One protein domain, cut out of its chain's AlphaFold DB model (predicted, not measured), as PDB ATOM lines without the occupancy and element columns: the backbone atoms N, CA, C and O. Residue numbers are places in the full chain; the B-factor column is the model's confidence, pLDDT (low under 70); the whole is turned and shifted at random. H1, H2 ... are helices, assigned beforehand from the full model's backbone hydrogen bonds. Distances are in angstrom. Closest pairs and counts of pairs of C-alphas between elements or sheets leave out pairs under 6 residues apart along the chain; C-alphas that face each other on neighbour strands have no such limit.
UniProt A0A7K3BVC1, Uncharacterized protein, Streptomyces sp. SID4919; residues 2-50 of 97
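What this domain is: This is residues 2 to 50 of the 97 residues of an uncharacterized protein of Streptomyces sp. SID4919 (UniProt A0A7K3BVC1). Two helices, H1 and H2, joined by a loop of 7 residues, cross at a steep tilt of 66 degrees, coming closest at Ala 12 of H1 and Leu 29 of H2; H1 packs on residues 28 to 36 of H2 alone, and the later residues of H2 run on past the crossing. H2 runs along the long axis, with the loop at one end and residues 42 to 47 sticking out at the other. The printed part has 49 residues with two named helices, in the order H1, H2, and no named strand; its class is all helix. It is only just loose, close to compact, with a radius of gyration of the C-alphas of 11.9 A, and elongated, spanning 38 by 22 by 15 A.

Where its parts are: H1 takes residues 3 to 18 and is 22.9 A long from first to last C-alpha, beginning at C-alpha 3 (-12.200, -7.002, -1.956). After a short link of 7 residues comes H2, residues 26 to 43, from C-alpha 26 (1.145, -19.910, 3.034) to C-alpha 43 (-24.177, -17.381, 7.231), 25.8 A long.

How they stand to each other: H1 and H2 touch, with 18 pairs of C-alphas within 8 A. Their closest C-alphas, those of Ala 12 and Leu 29, are 4.7 A apart. H2 touches H1 with residues 28 to 36 alone. The helices run opposite ways at a steep tilt of 66 degrees, and their centres are 9.7 A apart. In H1 and H2 every O i to N i+4 pair is within hydrogen-bond range.

The domain as a whole: The two C-alphas farthest apart, those of Pro 22 and Glu 46, are 38.2 A apart. The printed part has no cut, and the link from H1 to H2 is short. Residues 42 to 47, of which 42 and 43 belong to H2, stand free. Mean pLDDT of the printed part is 79.7; residue 41 and residues 43 to 50 are under 70.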
ATOM      1  N   SER A   2      -9.080  -7.732  -5.645       78.25
ATOM      2  CA  SER A   2     -10.495  -7.838  -5.272       78.25
ATOM      3  C   SER A   2     -10.662  -7.605  -3.768       78.25
ATOM      4  O   SER A   2      -9.709  -7.768  -2.998       78.25
ATOM      5  N   GLN A   3     -11.861  -7.195  -3.362       74.88
ATOM      6  CA  GLN A   3     -12.200  -7.002  -1.956       74.88
ATOM      7  C   GLN A   3     -12.019  -8.308  -1.162       74.88
ATOM      8  O   GLN A   3     -11.337  -8.303  -0.141       74.88
ATOM      9  N   ASP A   4     -12.457  -9.433  -1.726       77.44
ATOM     10  CA  ASP A   4     -12.329 -10.768  -1.128       77.44
ATOM     11  C   ASP A   4     -10.867 -11.178  -0.895       77.44
ATOM     12  O   ASP A   4     -10.514 -11.723   0.148       77.44
ATOM     13  N   ALA A   5      -9.971 -10.863  -1.839       79.81
ATOM     14  CA  ALA A   5      -8.547 -11.165  -1.690       79.81
ATOM     15  C   ALA A   5      -7.896 -10.336  -0.571       79.81
ATOM     16  O   ALA A   5      -6.968 -10.798   0.091       79.81
ATOM     17  N   ARG A   6      -8.377  -9.106  -0.349       84.00
ATOM     18  CA  ARG A   6      -7.903  -8.256   0.749       84.00
ATOM     19  C   ARG A   6      -8.384  -8.785   2.096       84.00
ATOM     20  O   ARG A   6      -7.588  -8.837   3.027       84.00
ATOM     21  N   GLU A   7      -9.650  -9.174   2.193       84.00
ATOM     22  CA  GLU A   7     -10.229  -9.748   3.411       84.00
ATOM     23  C   GLU A   7      -9.522 -11.054   3.797       84.00
ATOM     24  O   GLU A   7      -9.130 -11.225   4.952       84.00
ATOM     25  N   LEU A   8      -9.228 -11.908   2.814       87.44
ATOM     26  CA  LEU A   8      -8.486 -13.148   3.032       87.44
ATOM     27  C   LEU A   8      -7.070 -12.905   3.584       87.44
ATOM     28  O   LEU A   8      -6.634 -13.598   4.502       87.44
ATOM     29  N   LEU A   9      -6.348 -11.915   3.052       89.94
ATOM     30  CA  LEU A   9      -5.000 -11.574   3.527       89.94
ATOM     31  C   LEU A   9      -5.005 -10.976   4.936       89.94
ATOM     32  O   LEU A   9      -4.084 -11.233   5.710       89.94
ATOM     33  N   VAL A  10      -6.033 -10.195   5.280       91.81
ATOM     34  CA  VAL A  10      -6.212  -9.684   6.646       91.81
ATOM     35  C   VAL A  10      -6.411 -10.849   7.608       91.81
ATOM     36  O   VAL A  10      -5.699 -10.933   8.608       91.81
ATOM     37  N   LEU A  11      -7.297 -11.784   7.266       90.12
ATOM     38  CA  LEU A  11      -7.574 -12.957   8.089       90.12
ATOM     39  C   LEU A  11      -6.333 -13.853   8.243       90.12
ATOM     40  O   LEU A  11      -6.029 -14.309   9.342       90.12
ATOM     41  N   ALA A  12      -5.553 -14.043   7.175       89.75
ATOM     42  CA  ALA A  12      -4.287 -14.774   7.235       89.75
ATOM     43  C   ALA A  12      -3.270 -14.105   8.178       89.75
ATOM     44  O   ALA A  12      -2.612 -14.778   8.973       89.75
ATOM     45  N   GLY A  13      -3.183 -12.770   8.154       90.12
ATOM     46  CA  GLY A  13      -2.353 -12.011   9.091       90.12
ATOM     47  C   GLY A  13      -2.817 -12.137  10.546       90.12
ATOM     48  O   GLY A  13      -1.990 -12.193  11.459       90.12
ATOM     49  N   GLU A  14      -4.125 -12.228  10.783       91.69
ATOM     50  CA  GLU A  14      -4.675 -12.486  12.117       91.69
ATOM     51  C   GLU A  14      -4.345 -13.895  12.612       91.69
ATOM     52  O   GLU A  14      -3.923 -14.047  13.759       91.69
ATOM     53  N   VAL A  15      -4.436 -14.908  11.746       87.75
ATOM     54  CA  VAL A  15      -4.023 -16.285  12.063       87.75
ATOM     55  C   VAL A  15      -2.540 -16.332  12.443       87.75
ATOM     56  O   VAL A  15      -2.185 -16.906  13.476       87.75
ATOM     57  N   ALA A  16      -1.679 -15.663  11.672       91.31
ATOM     58  CA  ALA A  16      -0.254 -15.564  11.982       91.31
ATOM     59  C   ALA A  16      -0.009 -14.886  13.344       91.31
ATOM     60  O   ALA A  16       0.789 -15.377  14.145       91.31
ATOM     61  N   ARG A  17      -0.752 -13.812  13.655       91.38
ATOM     62  CA  ARG A  17      -0.682 -13.122  14.953       91.38
ATOM     63  C   ARG A  17      -1.132 -14.018  16.109       91.38
ATOM     64  O   ARG A  17      -0.465 -14.035  17.138       91.38
ATOM     65  N   ILE A  18      -2.225 -14.767  15.958       91.69
ATOM     66  CA  ILE A  18      -2.732 -15.698  16.986       91.69
ATOM     67  C   ILE A  18      -1.705 -16.798  17.271       91.69
ATOM     68  O   ILE A  18      -1.474 -17.156  18.424       91.69
ATOM     69  N   ARG A  19      -1.034 -17.287  16.225       89.31
ATOM     70  CA  ARG A  19       0.073 -18.246  16.330       89.31
ATOM     71  C   ARG A  19       1.366 -17.622  16.879       89.31
ATOM     72  O   ARG A  19       2.341 -18.338  17.090       89.31
ATOM     73  N   ASN A  20       1.378 -16.310  17.117       90.06
ATOM     74  CA  ASN A  20       2.538 -15.538  17.553       90.06
ATOM     75  C   ASN A  20       3.732 -15.676  16.588       90.06
ATOM     76  O   ASN A  20       4.892 -15.737  16.995       90.06
ATOM     77  N   ALA A  21       3.432 -15.785  15.291       86.38
ATOM     78  CA  ALA A  21       4.427 -15.917  14.242       86.38
ATOM     79  C   ALA A  21       4.926 -14.537  13.781       86.38
ATOM     80  O   ALA A  21       4.124 -13.608  13.675       86.38
ATOM     81  N   PRO A  22       6.229 -14.398  13.477       85.44
ATOM     82  CA  PRO A  22       6.789 -13.137  12.991       85.44
ATOM     83  C   PRO A  22       6.298 -12.788  11.582       85.44
ATOM     84  O   PRO A  22       6.122 -11.614  11.274       85.44
ATOM     85  N   ASP A  23       6.022 -13.807  10.763       90.31
ATOM     86  CA  ASP A  23       5.633 -13.662   9.367       90.31
ATOM     87  C   ASP A  23       4.356 -14.448   9.061       90.31
ATOM     88  O   ASP A  23       4.124 -15.546   9.583       90.31
ATOM     89  N   CYS A  24       3.545 -13.891   8.161       89.25
ATOM     90  CA  CYS A  24       2.407 -14.584   7.572       89.25
ATOM     91  C   CYS A  24       2.905 -15.555   6.497       89.25
ATOM     92  O   CYS A  24       3.559 -15.153   5.536       89.25
ATOM     93  N   THR A  25       2.573 -16.833   6.643       91.44
ATOM     94  CA  THR A  25       3.002 -17.908   5.740       91.44
ATOM     95  C   THR A  25       1.847 -18.410   4.871       91.44
ATOM     96  O   THR A  25       0.676 -18.129   5.133       91.44
ATOM     97  N   SER A  26       2.156 -19.217   3.852       88.69
ATOM     98  CA  SER A  26       1.145 -19.910   3.034       88.69
ATOM     99  C   SER A  26       0.208 -20.789   3.869       88.69
ATOM    100  O   SER A  26      -0.963 -20.942   3.525       88.69
ATOM    101  N   ARG A  27       0.688 -21.309   5.006       87.31
ATOM    102  CA  ARG A  27      -0.124 -22.057   5.973       87.31
ATOM    103  C   ARG A  27      -1.221 -21.193   6.585       87.31
ATOM    104  O   ARG A  27      -2.361 -21.636   6.681       87.31
ATOM    105  N   ASP A  28      -0.890 -19.967   6.975       86.81
ATOM    106  CA  ASP A  28      -1.848 -19.043   7.589       86.81
ATOM    107  C   ASP A  28      -2.902 -18.600   6.555       86.81
ATOM    108  O   ASP A  28      -4.082 -18.473   6.879       86.81
ATOM    109  N   LEU A  29      -2.502 -18.488   5.283       87.19
ATOM    110  CA  LEU A  29      -3.411 -18.250   4.163       87.19
ATOM    111  C   LEU A  29      -4.381 -19.422   3.936       87.19
ATOM    112  O   LEU A  29      -5.578 -19.206   3.763       87.19
ATOM    113  N   ALA A  30      -3.888 -20.664   3.971       84.50
ATOM    114  CA  ALA A  30      -4.731 -21.854   3.834       84.50
ATOM    115  C   ALA A  30      -5.759 -21.958   4.975       84.50
ATOM    116  O   ALA A  30      -6.931 -22.240   4.728       84.50
ATOM    117  N   ILE A  31      -5.345 -21.661   6.211       82.00
ATOM    118  CA  ILE A  31      -6.246 -21.614   7.373       82.00
ATOM    119  C   ILE A  31      -7.302 -20.515   7.195       82.00
ATOM    120  O   ILE A  31      -8.484 -20.764   7.422       82.00
ATOM    121  N   ALA A  32      -6.909 -19.325   6.733       85.56
ATOM    122  CA  ALA A  32      -7.843 -18.238   6.456       85.56
ATOM    123  C   ALA A  32      -8.909 -18.629   5.414       85.56
ATOM    124  O   ALA A  32     -10.087 -18.338   5.610       85.56
ATOM    125  N   VAL A  33      -8.540 -19.357   4.353       85.38
ATOM    126  CA  VAL A  33      -9.511 -19.856   3.358       85.38
ATOM    127  C   VAL A  33     -10.536 -20.789   4.003       85.38
ATOM    128  O   VAL A  33     -11.730 -20.682   3.721       85.38
ATOM    129  N   ILE A  34     -10.087 -21.691   4.879       86.00
ATOM    130  CA  ILE A  34     -10.971 -22.621   5.595       86.00
ATOM    131  C   ILE A  34     -11.938 -21.846   6.497       86.00
ATOM    132  O   ILE A  34     -13.142 -22.095   6.456       86.00
ATOM    133  N   LEU A  35     -11.440 -20.866   7.255       83.00
ATOM    134  CA  LEU A  35     -12.261 -20.030   8.134       83.00
ATOM    135  C   LEU A  35     -13.293 -19.202   7.358       83.00
ATOM    136  O   LEU A  35     -14.458 -19.172   7.745       83.00
ATOM    137  N   CYS A  36     -12.908 -18.590   6.235       81.31
ATOM    138  CA  CYS A  36     -13.847 -17.883   5.362       81.31
ATOM    139  C   CYS A  36     -14.972 -18.803   4.873       81.31
ATOM    140  O   CYS A  36     -16.129 -18.393   4.852       81.31
ATOM    141  N   ARG A  37     -14.648 -20.050   4.508       77.75
ATOM    142  CA  ARG A  37     -15.648 -21.034   4.069       77.75
ATOM    143  C   ARG A  37     -16.574 -21.470   5.199       77.75
ATOM    144  O   ARG A  37     -17.769 -21.587   4.959       77.75
ATOM    145  N   LEU A  38     -16.050 -21.665   6.408       79.00
ATOM    146  CA  LEU A  38     -16.860 -21.996   7.583       79.00
ATOM    147  C   LEU A  38     -17.835 -20.864   7.922       79.00
ATOM    148  O   LEU A  38     -19.031 -21.103   8.033       79.00
ATOM    149  N   ILE A  39     -17.351 -19.622   7.984       76.94
ATOM    150  CA  ILE A  39     -18.192 -18.447   8.263       76.94
ATOM    151  C   ILE A  39     -19.241 -18.248   7.157       76.94
ATOM    152  O   ILE A  39     -20.377 -17.876   7.443       76.94
ATOM    153  N   ALA A  40     -18.876 -18.486   5.894       71.19
ATOM    154  CA  ALA A  40     -19.818 -18.417   4.780       71.19
ATOM    155  C   ALA A  40     -20.904 -19.500   4.884       71.19
ATOM    156  O   ALA A  40     -22.080 -19.181   4.735       71.19
ATOM    157  N   ALA A  41     -20.527 -20.740   5.209       66.69
ATOM    158  CA  ALA A  41     -21.466 -21.843   5.413       66.69
ATOM    159  C   ALA A  41     -22.396 -21.621   6.621       66.69
ATOM    160  O   ALA A  41     -23.562 -21.999   6.575       66.69
ATOM    161  N   GLU A  42     -21.913 -20.973   7.687       71.62
ATOM    162  CA  GLU A  42     -22.737 -20.583   8.840       71.62
ATOM    163  C   GLU A  42     -23.721 -19.449   8.513       71.62
ATOM    164  O   GLU A  42     -24.807 -19.385   9.092       71.62
ATOM    165  N   ARG A  43     -23.346 -18.532   7.612       64.38
ATOM    166  CA  ARG A  43     -24.177 -17.381   7.231       64.38
ATOM    167  C   ARG A  43     -25.239 -17.709   6.192       64.38
ATOM    168  O   ARG A  43     -26.278 -17.053   6.194       64.38
ATOM    169  N   ASP A  44     -24.981 -18.673   5.318       58.00
ATOM    170  CA  ASP A  44     -25.918 -19.091   4.282       58.00
ATOM    171  C   ASP A  44     -25.748 -20.593   3.972       58.00
ATOM    172  O   ASP A  44     -24.857 -20.975   3.204       58.00
ATOM    173  N   PRO A  45     -26.590 -21.462   4.559       55.53
ATOM    174  CA  PRO A  45     -26.520 -22.902   4.326       55.53
ATOM    175  C   PRO A  45     -26.965 -23.315   2.911       55.53
ATOM    176  O   PRO A  45     -26.685 -24.444   2.511       55.53
ATOM    177  N   GLU A  46     -27.631 -22.439   2.142       54.28
ATOM    178  CA  GLU A  46     -28.062 -22.708   0.757       54.28
ATOM    179  C   GLU A  46     -27.075 -22.168  -0.295       54.28
ATOM    180  O   GLU A  46     -27.010 -22.704  -1.402       54.28
ATOM    181  N   SER A  47     -26.248 -21.168   0.039       48.81
ATOM    182  CA  SER A  47     -25.171 -20.644  -0.828       48.81
ATOM    183  C   SER A  47     -23.845 -21.415  -0.708       48.81
ATOM    184  O   SER A  47     -22.805 -20.965  -1.212       48.81
ATOM    185  N   ALA A  48     -23.845 -22.587  -0.073       50.75
ATOM    186  CA  ALA A  48     -22.703 -23.488  -0.096       50.75
ATOM    187  C   ALA A  48     -22.445 -23.946  -1.545       50.75
ATOM    188  O   ALA A  48     -23.087 -24.862  -2.057       50.75
ATOM    189  N   LEU A  49     -21.493 -23.290  -2.221       52.75
ATOM    190  CA  LEU A  49     -20.840 -23.805  -3.430       52.75
ATOM    191  C   LEU A  49     -20.572 -25.310  -3.263       52.75
ATOM    192  O   LEU A  49     -20.277 -25.719  -2.135       52.75
ATOM    193  N   PRO A  50     -20.644 -26.122  -4.342       46.62
ATOM    194  CA  PRO A  50     -20.530 -27.574  -4.260       46.62
ATOM    195  C   PRO A  50     -19.355 -27.943  -3.367       46.62
ATOM    196  O   PRO A  50     -18.199 -27.596  -3.623       46.62
TER     197      PRO A  50